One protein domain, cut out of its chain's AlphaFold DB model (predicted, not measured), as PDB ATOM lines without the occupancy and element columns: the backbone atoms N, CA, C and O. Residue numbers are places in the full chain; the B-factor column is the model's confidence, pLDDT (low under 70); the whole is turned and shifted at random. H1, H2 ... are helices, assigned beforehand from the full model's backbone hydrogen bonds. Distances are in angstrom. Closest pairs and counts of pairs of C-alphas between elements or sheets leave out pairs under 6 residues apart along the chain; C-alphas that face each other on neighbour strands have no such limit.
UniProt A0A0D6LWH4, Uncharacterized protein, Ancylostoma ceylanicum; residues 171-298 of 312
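Overview. This is residues 171 to 298 of the 312 residues of an uncharacterized protein of Ancylostoma ceylanicum (UniProt A0A0D6LWH4). Three helices, H2, H4 and H5, cross one another steeply to make the core, with short H3 folded back on the first part of H4 and short H1 packed on H5. A hairpin of H6 and H7 packs on H4 and H5, and residues 290 to 298 of H7 stick out. The printed part has 128 residues with seven named helices, H1 to H7 in chain order, and no named strand: all helix. It is compact, with a radius of gyration of the C-alphas of 15.0 A and spans of 44 by 39 by 24 A.

Along the chain. H4, residues 212 to 231, measures 28.1 A from first to last C-alpha, and H7, residues 279 to 298, 28.3 A. H2, residues 180 to 194, measures 21.1 A, H5, residues 240 to 254, 20.8 A, and H6, residues 263 to 275, 19.3 A. H1, residues 173 to 176, and H3, residues 203 to 208, are short. C-alpha 212 is at (-23.175, -38.684, -0.298) and C-alpha 298 at (-14.457, -48.369, 33.047).

Arrangement. H4 and H5 are the hubs, touching at Cys 224 and Asn 244, closest C-alphas 6.5 A apart, at a steep tilt of 53 degrees. H2 touches H5, closest C-alphas Cys 186 and Phe 247, 5.8 A. H3 and H4 form a helical hairpin, closest C-alphas Leu 206 and Met 215, 6.0 A. H6 and H7 form another, closest C-alphas Leu 270 and Arg 282, 6.0 A. H7 touches H5 with residues 280 to 285 alone, closest C-alphas Leu 281 and Ala 248, 4.9 A. H1 touches H5, closest C-alphas Ala 176 and Thr 242, 5.1 A. Every O i to N i+4 pair is within hydrogen-bond range in H2, H3, H4, H5 and H7, against 8 of 9 in H6; H1 is too short for one.

Size, cuts and confidence. The C-alphas of Leu 205 and Arg 298 are farthest apart, 46.4 A. The printed part has no cut and no long link. Residues 176 to 177 and 233 to 238 have pLDDT under 70.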
ATOM      1  N   PRO A 171     -15.580 -56.336  14.700       81.19
ATOM      2  CA  PRO A 171     -14.336 -56.654  14.013       81.19
ATOM      3  C   PRO A 171     -13.092 -56.449  14.881       81.19
ATOM      4  O   PRO A 171     -12.910 -55.390  15.484       81.19
ATOM      5  N   ASP A 172     -12.197 -57.437  14.881       80.94
ATOM      6  CA  ASP A 172     -10.871 -57.309  15.488       80.94
ATOM      7  C   ASP A 172      -9.937 -56.550  14.536       80.94
ATOM      8  O   ASP A 172      -9.201 -57.123  13.726       80.94
ATOM      9  N   VAL A 173     -10.010 -55.224  14.623       73.88
ATOM     10  CA  VAL A 173      -9.178 -54.312  13.832       73.88
ATOM     11  C   VAL A 173      -7.703 -54.428  14.199       73.88
ATOM     12  O   VAL A 173      -6.858 -54.310  13.320       73.88
ATOM     13  N   GLU A 174      -7.363 -54.720  15.457       72.56
ATOM     14  CA  GLU A 174      -5.959 -54.865  15.867       72.56
ATOM     15  C   GLU A 174      -5.299 -56.049  15.165       72.56
ATOM     16  O   GLU A 174      -4.136 -55.978  14.767       72.56
ATOM     17  N   ARG A 175      -6.042 -57.145  14.972       72.25
ATOM     18  CA  ARG A 175      -5.592 -58.264  14.146       72.25
ATOM     19  C   ARG A 175      -5.615 -57.928  12.658       72.25
ATOM     20  O   ARG A 175      -4.673 -58.316  11.966       72.25
ATOM     21  N   ALA A 176      -6.645 -57.237  12.169       67.81
ATOM     22  CA  ALA A 176      -6.764 -56.905  10.748       67.81
ATOM     23  C   ALA A 176      -5.628 -55.980  10.266       67.81
ATOM     24  O   ALA A 176      -4.970 -56.269   9.269       67.81
ATOM     25  N   CYS A 177      -5.302 -54.952  11.052       65.94
ATOM     26  CA  CYS A 177      -4.244 -53.977  10.780       65.94
ATOM     27  C   CYS A 177      -2.816 -54.504  11.020       65.94
ATOM     28  O   CYS A 177      -1.860 -53.740  10.931       65.94
ATOM     29  N   ARG A 178      -2.605 -55.802  11.296       71.94
ATOM     30  CA  ARG A 178      -1.239 -56.351  11.466       71.94
ATOM     31  C   ARG A 178      -0.396 -56.260  10.197       71.94
ATOM     32  O   ARG A 178       0.833 -56.224  10.280       71.94
ATOM     33  N   SER A 179      -1.031 -56.238   9.026       79.25
ATOM     34  CA  SER A 179      -0.320 -56.049   7.765       79.25
ATOM     35  C   SER A 179      -0.024 -54.569   7.537       79.25
ATOM     36  O   SER A 179      -0.818 -53.847   6.935       79.25
ATOM     37  N   GLN A 180       1.172 -54.134   7.946       83.50
ATOM     38  CA  GLN A 180       1.661 -52.777   7.666       83.50
ATOM     39  C   GLN A 180       1.644 -52.443   6.168       83.50
ATOM     40  O   GLN A 180       1.540 -51.277   5.798       83.50
ATOM     41  N   ARG A 181       1.773 -53.452   5.295       86.12
ATOM     42  CA  ARG A 181       1.691 -53.275   3.841       86.12
ATOM     43  C   ARG A 181       0.288 -52.837   3.422       86.12
ATOM     44  O   ARG A 181       0.171 -51.824   2.737       86.12
ATOM     45  N   ILE A 182      -0.746 -53.561   3.862       88.19
ATOM     46  CA  ILE A 182      -2.145 -53.234   3.544       88.19
ATOM     47  C   ILE A 182      -2.501 -51.876   4.131       88.19
ATOM     48  O   ILE A 182      -2.999 -51.019   3.412       88.19
ATOM     49  N   GLU A 183      -2.184 -51.640   5.403       89.75
ATOM     50  CA  GLU A 183      -2.492 -50.371   6.064       89.75
ATOM     51  C   GLU A 183      -1.862 -49.174   5.330       89.75
ATOM     52  O   GLU A 183      -2.540 -48.179   5.062       89.75
ATOM     53  N   LYS A 184      -0.587 -49.285   4.920       91.31
ATOM     54  CA  LYS A 184       0.095 -48.255   4.119       91.31
ATOM     55  C   LYS A 184      -0.559 -48.054   2.756       91.31
ATOM     56  O   LYS A 184      -0.701 -46.909   2.333       91.31
ATOM     57  N   ALA A 185      -0.962 -49.126   2.081       93.19
ATOM     58  CA  ALA A 185      -1.645 -49.037   0.794       93.19
ATOM     59  C   ALA A 185      -3.037 -48.393   0.929       93.19
ATOM     60  O   ALA A 185      -3.363 -47.494   0.155       93.19
ATOM     61  N   CYS A 186      -3.818 -48.746   1.959       94.50
ATOM     62  CA  CYS A 186      -5.077 -48.073   2.287       94.50
ATOM     63  C   CYS A 186      -4.847 -46.577   2.550       94.50
ATOM     64  O   CYS A 186      -5.496 -45.725   1.949       94.50
ATOM     65  N   ALA A 187      -3.886 -46.238   3.412       94.50
ATOM     66  CA  ALA A 187      -3.548 -44.858   3.754       94.50
ATOM     67  C   ALA A 187      -3.112 -44.034   2.533       94.50
ATOM     68  O   ALA A 187      -3.514 -42.873   2.392       94.50
ATOM     69  N   LYS A 188      -2.305 -44.633   1.653       95.62
ATOM     70  CA  LYS A 188      -1.871 -44.042   0.386       95.62
ATOM     71  C   LYS A 188      -3.063 -43.803  -0.535       95.62
ATOM     72  O   LYS A 188      -3.241 -42.674  -0.969       95.62
ATOM     73  N   PHE A 189      -3.929 -44.799  -0.733       96.56
ATOM     74  CA  PHE A 189      -5.144 -44.647  -1.537       96.56
ATOM     75  C   PHE A 189      -6.006 -43.466  -1.072       96.56
ATOM     76  O   PHE A 189      -6.399 -42.637  -1.888       96.56
ATOM     77  N   ILE A 190      -6.260 -43.342   0.237       95.94
ATOM     78  CA  ILE A 190      -7.052 -42.225   0.782       95.94
ATOM     79  C   ILE A 190      -6.359 -40.877   0.557       95.94
ATOM     80  O   ILE A 190      -7.016 -39.882   0.260       95.94
ATOM     81  N   THR A 191      -5.033 -40.837   0.678       95.81
ATOM     82  CA  THR A 191      -4.246 -39.622   0.418       95.81
ATOM     83  C   THR A 191      -4.340 -39.217  -1.052       95.81
ATOM     84  O   THR A 191      -4.633 -38.063  -1.356       95.81
ATOM     85  N   ASP A 192      -4.162 -40.171  -1.961       95.00
ATOM     86  CA  ASP A 192      -4.232 -39.942  -3.401       95.00
ATOM     87  C   ASP A 192      -5.654 -39.542  -3.839       95.00
ATOM     88  O   ASP A 192      -5.811 -38.671  -4.694       95.00
ATOM     89  N   TYR A 193      -6.689 -40.109  -3.206       93.06
ATOM     90  CA  TYR A 193      -8.087 -39.710  -3.386       93.06
ATOM     91  C   TYR A 193      -8.314 -38.232  -3.034       93.06
ATOM     92  O   TYR A 193      -8.863 -37.489  -3.845       93.06
ATOM     93  N   TYR A 194      -7.846 -37.772  -1.868       90.12
ATOM     94  CA  TYR A 194      -7.975 -36.361  -1.475       90.12
ATOM     95  C   TYR A 194      -7.154 -35.411  -2.350       90.12
ATOM     96  O   TYR A 194      -7.567 -34.278  -2.584       90.12
ATOM     97  N   ASN A 195      -6.011 -35.876  -2.855       92.94
ATOM     98  CA  ASN A 195      -5.159 -35.103  -3.753       92.94
ATOM     99  C   ASN A 195      -5.668 -35.093  -5.206       92.94
ATOM    100  O   ASN A 195      -4.995 -34.532  -6.068       92.94
ATOM    101  N   ASN A 196      -6.822 -35.712  -5.495       89.44
ATOM    102  CA  ASN A 196      -7.348 -35.918  -6.851       89.44
ATOM    103  C   ASN A 196      -6.330 -36.592  -7.797       89.44
ATOM    104  O   ASN A 196      -6.337 -36.360  -9.003       89.44
ATOM    105  N   ALA A 197      -5.444 -37.426  -7.248       92.12
ATOM    106  CA  ALA A 197      -4.436 -38.175  -8.000       92.12
ATOM    107  C   ALA A 197      -4.973 -39.519  -8.533       92.12
ATOM    108  O   ALA A 197      -4.272 -40.228  -9.257       92.12
ATOM    109  N   ILE A 198      -6.207 -39.883  -8.170       91.31
ATOM    110  CA  ILE A 198      -6.905 -41.082  -8.637       91.31
ATOM    111  C   ILE A 198      -8.209 -40.657  -9.299       91.31
ATOM    112  O   ILE A 198      -9.036 -39.997  -8.675       91.31
ATOM    113  N   ASP A 199      -8.398 -41.105 -10.536       91.19
ATOM    114  CA  ASP A 199      -9.681 -41.030 -11.222       91.19
ATOM    115  C   ASP A 199     -10.559 -42.223 -10.812       91.19
ATOM    116  O   ASP A 199     -10.160 -43.384 -10.962       91.19
ATOM    117  N   ILE A 200     -11.730 -41.929 -10.240       93.25
ATOM    118  CA  ILE A 200     -12.717 -42.929  -9.821       93.25
ATOM    119  C   ILE A 200     -13.926 -42.798 -10.754       93.25
ATOM    120  O   ILE A 200     -14.652 -41.801 -10.671       93.25
ATOM    121  N   PRO A 201     -14.193 -43.801 -11.611       92.44
ATOM    122  CA  PRO A 201     -15.267 -43.727 -12.594       92.44
ATOM    123  C   PRO A 201     -16.626 -43.426 -11.959       92.44
ATOM    124  O   PRO A 201     -16.999 -44.055 -10.971       92.44
ATOM    125  N   ASN A 202     -17.393 -42.521 -12.571       90.69
ATOM    126  CA  ASN A 202     -18.733 -42.084 -12.145       90.69
ATOM    127  C   ASN A 202     -18.798 -41.278 -10.837       90.69
ATOM    128  O   ASN A 202     -19.895 -40.895 -10.426       90.69
ATOM    129  N   LEU A 203     -17.666 -40.968 -10.198       91.25
ATOM    130  CA  LEU A 203     -17.675 -40.186  -8.962       91.25
ATOM    131  C   LEU A 203     -18.241 -38.774  -9.177       91.25
ATOM    132  O   LEU A 203     -19.017 -38.296  -8.354       91.25
ATOM    133  N   ASP A 204     -17.919 -38.131 -10.300       89.50
ATOM    134  CA  ASP A 204     -18.406 -36.780 -10.608       89.50
ATOM    135  C   ASP A 204     -19.919 -36.729 -10.852       89.50
ATOM    136  O   ASP A 204     -20.570 -35.745 -10.503       89.50
ATOM    137  N   LEU A 205     -20.502 -37.811 -11.379       90.19
ATOM    138  CA  LEU A 205     -21.953 -37.925 -11.543       90.19
ATOM    139  C   LEU A 205     -22.654 -37.962 -10.183       90.19
ATOM    140  O   LEU A 205     -23.656 -37.278  -9.991       90.19
ATOM    141  N   LEU A 206     -22.107 -38.722  -9.231       89.88
ATOM    142  CA  LEU A 206     -22.653 -38.807  -7.874       89.88
ATOM    143  C   LEU A 206     -22.459 -37.501  -7.096       89.88
ATOM    144  O   LEU A 206     -23.363 -37.089  -6.373       89.88
ATOM    145  N   ARG A 207     -21.331 -36.806  -7.303       88.50
ATOM    146  CA  ARG A 207     -21.110 -35.453  -6.762       88.50
ATOM    147  C   ARG A 207     -22.170 -34.471  -7.256       88.50
ATOM    148  O   ARG A 207     -22.673 -33.681  -6.468       88.50
ATOM    149  N   ALA A 208     -22.533 -34.536  -8.537       89.62
ATOM    150  CA  ALA A 208     -23.563 -33.670  -9.111       89.62
ATOM    151  C   ALA A 208     -24.981 -33.976  -8.587       89.62
ATOM    152  O   ALA A 208     -25.842 -33.101  -8.627       89.62
ATOM    153  N   GLN A 209     -25.226 -35.199  -8.109       90.25
ATOM    154  CA  GLN A 209     -26.515 -35.635  -7.554       90.25
ATOM    155  C   GLN A 209     -26.638 -35.421  -6.038       90.25
ATOM    156  O   GLN A 209     -27.704 -35.684  -5.488       90.25
ATOM    157  N   ASP A 210     -25.570 -34.965  -5.375       88.44
ATOM    158  CA  ASP A 210     -25.483 -34.827  -3.913       88.44
ATOM    159  C   ASP A 210     -25.777 -36.139  -3.148       88.44
ATOM    160  O   ASP A 210     -26.200 -36.149  -1.991       88.44
ATOM    161  N   ASP A 211     -25.529 -37.291  -3.785       88.44
ATOM    162  CA  ASP A 211     -25.709 -38.604  -3.159       88.44
ATOM    163  C   ASP A 211     -24.442 -39.022  -2.402       88.44
ATOM    164  O   ASP A 211     -23.592 -39.792  -2.871       88.44
ATOM    165  N   LYS A 212     -24.321 -38.482  -1.188       91.31
ATOM    166  CA  LYS A 212     -23.175 -38.684  -0.298       91.31
ATOM    167  C   LYS A 212     -22.845 -40.156  -0.045       91.31
ATOM    168  O   LYS A 212     -21.681 -40.556  -0.119       91.31
ATOM    169  N   PHE A 213     -23.840 -40.980   0.262       92.62
ATOM    170  CA  PHE A 213     -23.588 -42.362   0.669       92.62
ATOM    171  C   PHE A 213     -23.273 -43.271  -0.519       92.62
ATOM    172  O   PHE A 213     -22.418 -44.156  -0.388       92.62
ATOM    173  N   SER A 214     -23.842 -43.005  -1.698       93.38
ATOM    174  CA  SER A 214     -23.400 -43.661  -2.930       93.38
ATOM    175  C   SER A 214     -21.967 -43.282  -3.299       93.38
ATOM    176  O   SER A 214     -21.210 -44.152  -3.738       93.38
ATOM    177  N   MET A 215     -21.544 -42.031  -3.061       93.56
ATOM    178  CA  MET A 215     -20.136 -41.643  -3.223       93.56
ATOM    179  C   MET A 215     -19.226 -42.442  -2.287       93.56
ATOM    180  O   MET A 215     -18.254 -43.039  -2.754       93.56
ATOM    181  N   HIS A 216     -19.545 -42.515  -0.989       95.06
ATOM    182  CA  HIS A 216     -18.748 -43.304  -0.042       95.06
ATOM    183  C   HIS A 216     -18.667 -44.772  -0.456       95.06
ATOM    184  O   HIS A 216     -17.583 -45.351  -0.437       95.06
ATOM    185  N   ARG A 217     -19.783 -45.361  -0.900       95.81
ATOM    186  CA  ARG A 217     -19.824 -46.735  -1.409       95.81
ATOM    187  C   ARG A 217     -18.891 -46.938  -2.593       95.81
ATOM    188  O   ARG A 217     -18.126 -47.899  -2.606       95.81
ATOM    189  N   LEU A 218     -18.953 -46.045  -3.576       95.81
ATOM    190  CA  LEU A 218     -18.135 -46.127  -4.779       95.81
ATOM    191  C   LEU A 218     -16.643 -46.026  -4.443       95.81
ATOM    192  O   LEU A 218     -15.866 -46.884  -4.855       95.81
ATOM    193  N   VAL A 219     -16.254 -45.021  -3.652       96.19
ATOM    194  CA  VAL A 219     -14.855 -44.818  -3.246       96.19
ATOM    195  C   VAL A 219     -14.356 -45.995  -2.409       96.19
ATOM    196  O   VAL A 219     -13.228 -46.440  -2.598       96.19
ATOM    197  N   PHE A 220     -15.194 -46.522  -1.513       96.44
ATOM    198  CA  PHE A 220     -14.852 -47.662  -0.670       96.44
ATOM    199  C   PHE A 220     -14.566 -48.917  -1.498       96.44
ATOM    200  O   PHE A 220     -13.496 -49.504  -1.371       96.44
ATOM    201  N   LEU A 221     -15.498 -49.308  -2.374       95.50
ATOM    202  CA  LEU A 221     -15.356 -50.514  -3.195       95.50
ATOM    203  C   LEU A 221     -14.182 -50.400  -4.172       95.50
ATOM    204  O   LEU A 221     -13.408 -51.343  -4.312       95.50
ATOM    205  N   PHE A 222     -14.020 -49.233  -4.802       96.25
ATOM    206  CA  PHE A 222     -12.891 -48.974  -5.693       96.25
ATOM    207  C   PHE A 222     -11.553 -49.021  -4.943       96.25
ATOM    208  O   PHE A 222     -10.570 -49.569  -5.440       96.25
ATOM    209  N   GLY A 223     -11.511 -48.465  -3.730       95.62
ATOM    210  CA  GLY A 223     -10.333 -48.496  -2.875       95.62
ATOM    211  C   GLY A 223      -9.947 -49.905  -2.443       95.62
ATOM    212  O   GLY A 223      -8.771 -50.253  -2.542       95.62
ATOM    213  N   CYS A 224     -10.916 -50.733  -2.038       94.38
ATOM    214  CA  CYS A 224     -10.673 -52.143  -1.739       94.38
ATOM    215  C   CYS A 224     -10.072 -52.877  -2.947       94.38
ATOM    216  O   CYS A 224      -8.989 -53.433  -2.810       94.38
ATOM    217  N   ASP A 225     -10.696 -52.801  -4.128       93.44
ATOM    218  CA  ASP A 225     -10.204 -53.462  -5.354       93.44
ATOM    219  C   ASP A 225      -8.779 -53.015  -5.731       93.44
ATOM    220  O   ASP A 225      -7.917 -53.823  -6.083       93.44
ATOM    221  N   ARG A 226      -8.486 -51.715  -5.609       92.62
ATOM    222  CA  ARG A 226      -7.158 -51.182  -5.926       92.62
ATOM    223  C   ARG A 226      -6.092 -51.646  -4.939       92.62
ATOM    224  O   ARG A 226      -4.995 -52.013  -5.359       92.62
ATOM    225  N   VAL A 227      -6.397 -51.624  -3.642       92.50
ATOM    226  CA  VAL A 227      -5.465 -52.082  -2.603       92.50
ATOM    227  C   VAL A 227      -5.268 -53.593  -2.686       92.50
ATOM    228  O   VAL A 227      -4.146 -54.059  -2.499       92.50
ATOM    229  N   GLU A 228      -6.317 -54.348  -3.017       91.25
ATOM    230  CA  GLU A 228      -6.231 -55.783  -3.277       91.25
ATOM    231  C   GLU A 228      -5.211 -56.065  -4.382       91.25
ATOM    232  O   GLU A 228      -4.239 -56.772  -4.140       91.25
ATOM    233  N   LYS A 229      -5.339 -55.408  -5.542       89.25
ATOM    234  CA  LYS A 229      -4.403 -55.551  -6.673       89.25
ATOM    235  C   LYS A 229      -2.963 -55.140  -6.347       89.25
ATOM    236  O   LYS A 229      -2.030 -55.684  -6.928       89.25
ATOM    237  N   GLU A 230      -2.759 -54.174  -5.448       87.75
ATOM    238  CA  GLU A 230      -1.419 -53.733  -5.025       87.75
ATOM    239  C   GLU A 230      -0.794 -54.673  -3.974       87.75
ATOM    240  O   GLU A 230       0.433 -54.824  -3.902       87.75
ATOM    241  N   CYS A 231      -1.619 -55.298  -3.128       84.75
ATOM    242  CA  CYS A 231      -1.158 -56.048  -1.958       84.75
ATOM    243  C   CYS A 231      -1.177 -57.567  -2.137       84.75
ATOM    244  O   CYS A 231      -0.312 -58.242  -1.577       84.75
ATOM    245  N   PHE A 232      -2.122 -58.113  -2.893       81.94
ATOM    246  CA  PHE A 232      -2.313 -59.550  -3.023       81.94
ATOM    247  C   PHE A 232      -1.506 -60.063  -4.216       81.94
ATOM    248  O   PHE A 232      -1.800 -59.768  -5.368       81.94
ATOM    249  N   ASN A 233      -0.477 -60.850  -3.909       69.19
ATOM    250  CA  ASN A 233       0.190 -61.728  -4.866       69.19
ATOM    251  C   ASN A 233      -0.155 -63.175  -4.478       69.19
ATOM    252  O   ASN A 233      -0.340 -63.439  -3.290       69.19
ATOM    253  N   ASP A 234      -0.131 -64.116  -5.430       56.31
ATOM    254  CA  ASP A 234      -0.529 -65.539  -5.285       56.31
ATOM    255  C   ASP A 234       0.160 -66.352  -4.154       56.31
ATOM    256  O   ASP A 234      -0.048 -67.557  -4.025       56.31
ATOM    257  N   LYS A 235       1.024 -65.735  -3.339       54.53
ATOM    258  CA  LYS A 235       1.864 -66.386  -2.322       54.53
ATOM    259  C   LYS A 235       1.542 -66.009  -0.873       54.53
ATOM    260  O   LYS A 235       2.094 -66.636   0.026       54.53
ATOM    261  N   GLU A 236       0.686 -65.020  -0.618       58.31
ATOM    262  CA  GLU A 236       0.351 -64.591   0.749       58.31
ATOM    263  C   GLU A 236      -1.092 -64.972   1.095       58.31
ATOM    264  O   GLU A 236      -2.024 -64.594   0.396       58.31
ATOM    265  N   GLY A 237      -1.284 -65.703   2.202       60.34
ATOM    266  CA  GLY A 237      -2.594 -66.108   2.742       60.34
ATOM    267  C   GLY A 237      -3.420 -64.954   3.327       60.34
ATOM    268  O   GLY A 237      -4.099 -65.123   4.340       60.34
ATOM    269  N   LEU A 238      -3.311 -63.766   2.736       67.62
ATOM    270  CA  LEU A 238      -4.157 -62.626   3.037       67.62
ATOM    271  C   LEU A 238      -5.574 -62.942   2.561       67.62
ATOM    272  O   LEU A 238      -5.776 -63.528   1.502       67.62
ATOM    273  N   THR A 239      -6.564 -62.571   3.366       79.00
ATOM    274  CA  THR A 239      -7.971 -62.768   3.022       79.00
ATOM    275  C   THR A 239      -8.604 -61.433   2.668       79.00
ATOM    276  O   THR A 239      -8.325 -60.419   3.314       79.00
ATOM    277  N   GLU A 240      -9.510 -61.445   1.693       83.50
ATOM    278  CA  GLU A 240     -10.363 -60.303   1.337       83.50
ATOM    279  C   GLU A 240     -11.037 -59.696   2.585       83.50
ATOM    280  O   GLU A 240     -11.123 -58.483   2.755       83.50
ATOM    281  N   HIS A 241     -11.429 -60.549   3.539       85.50
ATOM    282  CA  HIS A 241     -11.981 -60.126   4.822       85.50
ATOM    283  C   HIS A 241     -11.036 -59.206   5.615       85.50
ATOM    284  O   HIS A 241     -11.460 -58.164   6.109       85.50
ATOM    285  N   THR A 242      -9.754 -59.565   5.716       85.25
ATOM    286  CA  THR A 242      -8.742 -58.775   6.439       85.25
ATOM    287  C   THR A 242      -8.523 -57.419   5.771       85.25
ATOM    288  O   THR A 242      -8.433 -56.396   6.456       85.25
ATOM    289  N   LEU A 243      -8.486 -57.404   4.436       89.75
ATOM    290  CA  LEU A 243      -8.395 -56.178   3.649       89.75
ATOM    291  C   LEU A 243      -9.596 -55.268   3.911       89.75
ATOM    292  O   LEU A 243      -9.409 -54.113   4.281       89.75
ATOM    293  N   ASN A 244     -10.815 -55.797   3.785       91.62
ATOM    294  CA  ASN A 244     -12.048 -55.035   3.960       91.62
ATOM    295  C   ASN A 244     -12.159 -54.414   5.360       91.62
ATOM    296  O   ASN A 244     -12.590 -53.270   5.489       91.62
ATOM    297  N   LEU A 245     -11.745 -55.136   6.408       91.19
ATOM    298  CA  LEU A 245     -11.716 -54.602   7.773       91.19
ATOM    299  C   LEU A 245     -10.654 -53.511   7.952       91.19
ATOM    300  O   LEU A 245     -10.935 -52.476   8.555       91.19
ATOM    301  N   THR A 246      -9.455 -53.715   7.403       91.81
ATOM    302  CA  THR A 246      -8.368 -52.723   7.473       91.81
ATOM    303  C   THR A 246      -8.742 -51.450   6.719       91.81
ATOM    304  O   THR A 246      -8.578 -50.346   7.234       91.81
ATOM    305  N   PHE A 247      -9.300 -51.597   5.516       94.38
ATOM    306  CA  PHE A 247      -9.751 -50.474   4.710       94.38
ATOM    307  C   PHE A 247     -10.904 -49.736   5.396       94.38
ATOM    308  O   PHE A 247     -10.876 -48.511   5.460       94.38
ATOM    309  N   ALA A 248     -11.868 -50.453   5.989       95.19
ATOM    310  CA  ALA A 248     -12.932 -49.849   6.791       95.19
ATOM    311  C   ALA A 248     -12.406 -49.016   7.952       95.19
ATOM    312  O   ALA A 248     -12.863 -47.890   8.123       95.19
ATOM    313  N   HIS A 249     -11.415 -49.521   8.683       94.69
ATOM    314  CA  HIS A 249     -10.782 -48.772   9.760       94.69
ATOM    315  C   HIS A 249     -10.136 -47.471   9.264       94.69
ATOM    316  O   HIS A 249     -10.471 -46.387   9.745       94.69
ATOM    317  N   VAL A 250      -9.269 -47.559   8.251       94.25
ATOM    318  CA  VAL A 250      -8.555 -46.394   7.705       94.25
ATOM    319  C   VAL A 250      -9.524 -45.388   7.076       94.25
ATOM    320  O   VAL A 250      -9.362 -44.179   7.249       94.25
ATOM    321  N   TYR A 251     -10.542 -45.866   6.356       95.81
ATOM    322  CA  TYR A 251     -11.564 -45.022   5.740       95.81
ATOM    323  C   TYR A 251     -12.408 -44.313   6.800       95.81
ATOM    324  O   TYR A 251     -12.621 -43.106   6.713       95.81
ATOM    325  N   PHE A 252     -12.855 -45.034   7.829       94.94
ATOM    326  CA  PHE A 252     -13.602 -44.450   8.936       94.94
ATOM    327  C   PHE A 252     -12.798 -43.344   9.630       94.94
ATOM    328  O   PHE A 252     -13.281 -42.221   9.741       94.94
ATOM    329  N   GLU A 253     -11.554 -43.626  10.022       93.00
ATOM    330  CA  GLU A 253     -10.707 -42.678  10.752       93.00
ATOM    331  C   GLU A 253     -10.345 -41.439   9.917       93.00
ATOM    332  O   GLU A 253     -10.359 -40.314  10.415       93.00
ATOM    333  N   ARG A 254     -10.007 -41.625   8.634       93.75
ATOM    334  CA  ARG A 254      -9.464 -40.539   7.802       93.75
ATOM    335  C   ARG A 254     -10.505 -39.794   6.982       93.75
ATOM    336  O   ARG A 254     -10.214 -38.672   6.571       93.75
ATOM    337  N   VAL A 255     -11.662 -40.402   6.729       94.06
ATOM    338  CA  VAL A 255     -12.736 -39.819   5.915       94.06
ATOM    339  C   VAL A 255     -13.938 -39.498   6.791       94.06
ATOM    340  O   VAL A 255     -14.225 -38.326   7.008       94.06
ATOM    341  N   LEU A 256     -14.605 -40.515   7.344       93.44
ATOM    342  CA  LEU A 256     -15.906 -40.325   7.997       93.44
ATOM    343  C   LEU A 256     -15.819 -39.567   9.323       93.44
ATOM    344  O   LEU A 256     -16.655 -38.716   9.599       93.44
ATOM    345  N   MET A 257     -14.786 -39.813  10.130       92.75
ATOM    346  CA  MET A 257     -14.612 -39.135  11.420       92.75
ATOM    347  C   MET A 257     -14.426 -37.619  11.297       92.75
ATOM    348  O   MET A 257     -14.642 -36.901  12.267       92.75
ATOM    349  N   ARG A 258     -14.057 -37.105  10.115       89.31
ATOM    350  CA  ARG A 258     -13.975 -35.656   9.863       89.31
ATOM    351  C   ARG A 258     -15.347 -34.995   9.749       89.31
ATOM    352  O   ARG A 258     -15.442 -33.777   9.849       89.31
ATOM    353  N   GLU A 259     -16.380 -35.790   9.506       86.81
ATOM    354  CA  GLU A 259     -17.752 -35.334   9.295       86.81
ATOM    355  C   GLU A 259     -18.597 -35.428  10.570       86.81
ATOM    356  O   GLU A 259     -19.713 -34.922  10.596       86.81
ATOM    357  N   VAL A 260     -18.069 -36.065  11.617       90.44
ATOM    358  CA  VAL A 260     -18.744 -36.262  12.901       90.44
ATOM    359  C   VAL A 260     -18.367 -35.133  13.857       90.44
ATOM    360  O   VAL A 260     -17.193 -34.940  14.170       90.44
ATOM    361  N   GLN A 261     -19.366 -34.413  14.362       88.94
ATOM    362  CA  GLN A 261     -19.211 -33.370  15.380       88.94
ATOM    363  C   GLN A 261     -19.855 -33.779  16.707       88.94
ATOM    364  O   GLN A 261     -19.299 -33.512  17.775       88.94
ATOM    365  N   PHE A 262     -21.002 -34.454  16.644       88.12
ATOM    366  CA  PHE A 262     -21.796 -34.874  17.795       88.12
ATOM    367  C   PHE A 262     -22.175 -36.354  17.698       88.12
ATOM    368  O   PHE A 262     -21.925 -37.025  16.698       88.12
ATOM    369  N   PHE A 263     -22.768 -36.895  18.762       84.38
ATOM    370  CA  PHE A 263     -23.130 -38.312  18.797       84.38
ATOM    371  C   PHE A 263     -24.228 -38.654  17.780       84.38
ATOM    372  O   PHE A 263     -24.216 -39.728  17.187       84.38
ATOM    373  N   GLU A 264     -25.156 -37.730  17.549       89.31
ATOM    374  CA  GLU A 264     -26.262 -37.851  16.602       89.31
ATOM    375  C   GLU A 264     -25.770 -38.079  15.167       89.31
ATOM    376  O   GLU A 264     -26.393 -38.838  14.422       89.31
ATOM    377  N   ASP A 265     -24.608 -37.526  14.807       91.38
ATOM    378  CA  ASP A 265     -24.007 -37.718  13.485       91.38
ATOM    379  C   ASP A 265     -23.649 -39.191  13.238       91.38
ATOM    380  O   ASP A 265     -23.741 -39.669  12.108       91.38
ATOM    381  N   PHE A 266     -23.316 -39.955  14.290       92.44
ATOM    382  CA  PHE A 266     -23.103 -41.397  14.160       92.44
ATOM    383  C   PHE A 266     -24.383 -42.150  13.797       92.44
ATOM    384  O   PHE A 266     -24.302 -43.158  13.098       92.44
ATOM    385  N   ILE A 267     -25.554 -41.685  14.242       91.12
ATOM    386  CA  ILE A 267     -26.836 -42.318  13.905       91.12
ATOM    387  C   ILE A 267     -27.123 -42.122  12.418       91.12
ATOM    388  O   ILE A 267     -27.326 -43.103  11.703       91.12
ATOM    389  N   SER A 268     -27.028 -40.883  11.927       91.25
ATOM    390  CA  SER A 268     -27.190 -40.581  10.499       91.25
ATOM    391  C   SER A 268     -26.158 -41.309   9.634       91.25
ATOM    392  O   SER A 268     -26.486 -41.810   8.558       91.25
ATOM    393  N   LEU A 269     -24.917 -41.422  10.116       92.62
ATOM    394  CA  LEU A 269     -23.865 -42.167   9.435       92.62
ATOM    395  C   LEU A 269     -24.188 -43.667   9.366       92.62
ATOM    396  O   LEU A 269     -24.088 -44.259   8.294       92.62
ATOM    397  N   LEU A 270     -24.611 -44.289  10.471       93.62
ATOM    398  CA  LEU A 270     -24.990 -45.705  10.504       93.62
ATOM    399  C   LEU A 270     -26.180 -46.009   9.589       93.62
ATOM    400  O   LEU A 270     -26.167 -47.028   8.895       93.62
ATOM    401  N   GLU A 271     -27.182 -45.133   9.566       92.69
ATOM    402  CA  GLU A 271     -28.338 -45.257   8.681       92.69
ATOM    403  C   GLU A 271     -27.919 -45.181   7.211       92.69
ATOM    404  O   GLU A 271     -28.213 -46.098   6.442       92.69
ATOM    405  N   GLY A 272     -27.171 -44.145   6.822       93.38
ATOM    406  CA  GLY A 272     -26.760 -43.958   5.433       93.38
ATOM    407  C   GLY A 272     -25.786 -45.024   4.929       93.38
ATOM    408  O   GLY A 272     -25.964 -45.557   3.835       93.38
ATOM    409  N   ILE A 273     -24.807 -45.427   5.745       94.69
ATOM    410  CA  ILE A 273     -23.904 -46.547   5.435       94.69
ATOM    411  C   ILE A 273     -24.673 -47.877   5.361       94.69
ATOM    412  O   ILE A 273     -24.344 -48.748   4.548       94.69
ATOM    413  N   GLY A 274     -25.714 -48.033   6.184       92.56
ATOM    414  CA  GLY A 274     -26.643 -49.156   6.127       92.56
ATOM    415  C   GLY A 274     -27.391 -49.228   4.794       92.56
ATOM    416  O   GLY A 274     -27.399 -50.291   4.174       92.56
ATOM    417  N   GLN A 275     -27.951 -48.105   4.333       92.38
ATOM    418  CA  GLN A 275     -28.652 -48.002   3.042       92.38
ATOM    419  C   GLN A 275     -27.710 -48.184   1.846       92.38
ATOM    420  O   GLN A 275     -28.060 -48.833   0.866       92.38
ATOM    421  N   ALA A 276     -26.477 -47.685   1.944       93.00
ATOM    422  CA  ALA A 276     -25.451 -47.885   0.924       93.00
ATOM    423  C   ALA A 276     -24.859 -49.308   0.908       93.00
ATOM    424  O   ALA A 276     -24.025 -49.621   0.058       93.00
ATOM    425  N   HIS A 277     -25.278 -50.187   1.824       93.19
ATOM    426  CA  HIS A 277     -24.813 -51.567   1.910       93.19
ATOM    427  C   HIS A 277     -23.278 -51.684   1.967       93.19
ATOM    428  O   HIS A 277     -22.674 -52.396   1.162       93.19
ATOM    429  N   ILE A 278     -22.644 -51.027   2.951       93.75
ATOM    430  CA  ILE A 278     -21.198 -51.157   3.228       93.75
ATOM    431  C   ILE A 278     -20.977 -51.823   4.609       93.75
ATOM    432  O   ILE A 278     -20.630 -51.147   5.584       93.75
ATOM    433  N   PRO A 279     -21.180 -53.153   4.751       92.12
ATOM    434  CA  PRO A 279     -21.138 -53.829   6.050       92.12
ATOM    435  C   PRO A 279     -19.830 -53.674   6.843       92.12
ATOM    436  O   PRO A 279     -19.926 -53.490   8.057       92.12
ATOM    437  N   PRO A 280     -18.624 -53.728   6.233       92.56
ATOM    438  CA  PRO A 280     -17.377 -53.539   6.978       92.56
ATOM    439  C   PRO A 280     -17.316 -52.184   7.689       92.56
ATOM    440  O   PRO A 280     -16.916 -52.110   8.846       92.56
ATOM    441  N   LEU A 281     -17.781 -51.128   7.018       93.44
ATOM    442  CA  LEU A 281     -17.753 -49.764   7.532       93.44
ATOM    443  C   LEU A 281     -18.794 -49.552   8.632       93.44
ATOM    444  O   LEU A 281     -18.478 -48.978   9.670       93.44
ATOM    445  N   ARG A 282     -20.001 -50.107   8.459       94.00
ATOM    446  CA  ARG A 282     -21.023 -50.131   9.515       94.00
ATOM    447  C   ARG A 282     -20.485 -50.770  10.798       94.00
ATOM    448  O   ARG A 282     -20.599 -50.181  11.867       94.00
ATOM    449  N   LYS A 283     -19.870 -51.951  10.682       91.81
ATOM    450  CA  LYS A 283     -19.310 -52.667  11.834       91.81
ATOM    451  C   LYS A 283     -18.170 -51.900  12.503       91.81
ATOM    452  O   LYS A 283     -18.027 -51.979  13.719       91.81
ATOM    453  N   GLU A 284     -17.367 -51.169  11.734       93.38
ATOM    454  CA  GLU A 284     -16.294 -50.338  12.284       93.38
ATOM    455  C   GLU A 284     -16.832 -49.150  13.092       93.38
ATOM    456  O   GLU A 284     -16.347 -48.880  14.191       93.38
ATOM    457  N   ILE A 285     -17.883 -48.493  12.596       93.31
ATOM    458  CA  ILE A 285     -18.567 -47.417  13.323       93.31
ATOM    459  C   ILE A 285     -19.178 -47.960  14.626       93.31
ATOM    460  O   ILE A 285     -18.951 -47.399  15.699       93.31
ATOM    461  N   GLU A 286     -19.897 -49.089  14.560       92.19
ATOM    462  CA  GLU A 286     -20.464 -49.771  15.736       92.19
ATOM    463  C   GLU A 286     -19.368 -50.123  16.760       92.19
ATOM    464  O   GLU A 286     -19.528 -49.874  17.959       92.19
ATOM    465  N   ARG A 287     -18.217 -50.633  16.296       92.06
ATOM    466  CA  ARG A 287     -17.042 -50.933  17.131       92.06
ATOM    467  C   ARG A 287     -16.488 -49.696  17.818       92.06
ATOM    468  O   ARG A 287     -16.217 -49.758  19.019       92.06
ATOM    469  N   PHE A 288     -16.318 -48.598  17.087       91.62
ATOM    470  CA  PHE A 288     -15.818 -47.345  17.643       91.62
ATOM    471  C   PHE A 288     -16.735 -46.836  18.759       91.62
ATOM    472  O   PHE A 288     -16.278 -46.646  19.887       91.62
ATOM    473  N   ILE A 289     -18.038 -46.719  18.485       90.50
ATOM    474  CA  ILE A 289     -19.037 -46.272  19.468       90.50
ATOM    475  C   ILE A 289     -19.012 -47.176  20.700       90.50
ATOM    476  O   ILE A 289     -18.937 -46.703  21.836       90.50
ATOM    477  N   CYS A 290     -19.028 -48.491  20.483       89.94
ATOM    478  CA  CYS A 290     -19.025 -49.455  21.568       89.94
ATOM    479  C   CYS A 290     -17.760 -49.336  22.429       89.94
ATOM    480  O   CYS A 290     -17.839 -49.387  23.659       89.94
ATOM    481  N   ARG A 291     -16.588 -49.137  21.814       89.06
ATOM    482  CA  ARG A 291     -15.320 -48.948  22.528       89.06
ATOM    483  C   ARG A 291     -15.344 -47.697  23.403       89.06
ATOM    484  O   ARG A 291     -14.921 -47.771  24.559       89.06
ATOM    485  N   GLU A 292     -15.855 -46.585  22.886       88.19
ATOM    486  CA  GLU A 292     -15.935 -45.321  23.626       88.19
ATOM    487  C   GLU A 292     -16.887 -45.424  24.825       88.19
ATOM    488  O   GLU A 292     -16.512 -45.091  25.955       88.19
ATOM    489  N   VAL A 293     -18.074 -46.008  24.627       85.94
ATOM    490  CA  VAL A 293     -19.039 -46.268  25.710       85.94
ATOM    491  C   VAL A 293     -18.418 -47.157  26.795       85.94
ATOM    492  O   VAL A 293     -18.489 -46.852  27.991       85.94
ATOM    493  N   MET A 294     -17.737 -48.234  26.397       83.88
ATOM    494  CA  MET A 294     -17.071 -49.151  27.324       83.88
ATOM    495  C   MET A 294     -15.914 -48.489  28.090       83.88
ATOM    496  O   MET A 294     -15.735 -48.740  29.288       83.88
ATOM    497  N   SER A 295     -15.139 -47.625  27.433       84.50
ATOM    498  CA  SER A 295     -14.065 -46.843  28.059       84.50
ATOM    499  C   SER A 295     -14.606 -45.907  29.147       84.50
ATOM    500  O   SER A 295     -14.073 -45.864  30.268       84.50
ATOM    501  N   TYR A 296     -15.722 -45.231  28.867       79.06
ATOM    502  CA  TYR A 296     -16.399 -44.343  29.813       79.06
ATOM    503  C   TYR A 296     -16.897 -45.083  31.067       79.06
ATOM    504  O   TYR A 296     -16.674 -44.642  32.202       79.06
ATOM    505  N   PHE A 297     -17.510 -46.261  30.903       71.44
ATOM    506  CA  PHE A 297     -17.956 -47.066  32.045       71.44
ATOM    507  C   PHE A 297     -16.790 -47.544  32.920       71.44
ATOM    508  O   PHE A 297     -16.878 -47.496  34.153       71.44
ATOM    509  N   ARG A 298     -15.666 -47.951  32.312       71.31
ATOM    510  CA  ARG A 298     -14.457 -48.369  33.047       71.31
ATOM    511  C   ARG A 298     -13.866 -47.224  33.874       71.31
ATOM    512  O   ARG A 298     -13.506 -47.429  35.036       71.31
TER     513      ARG A 298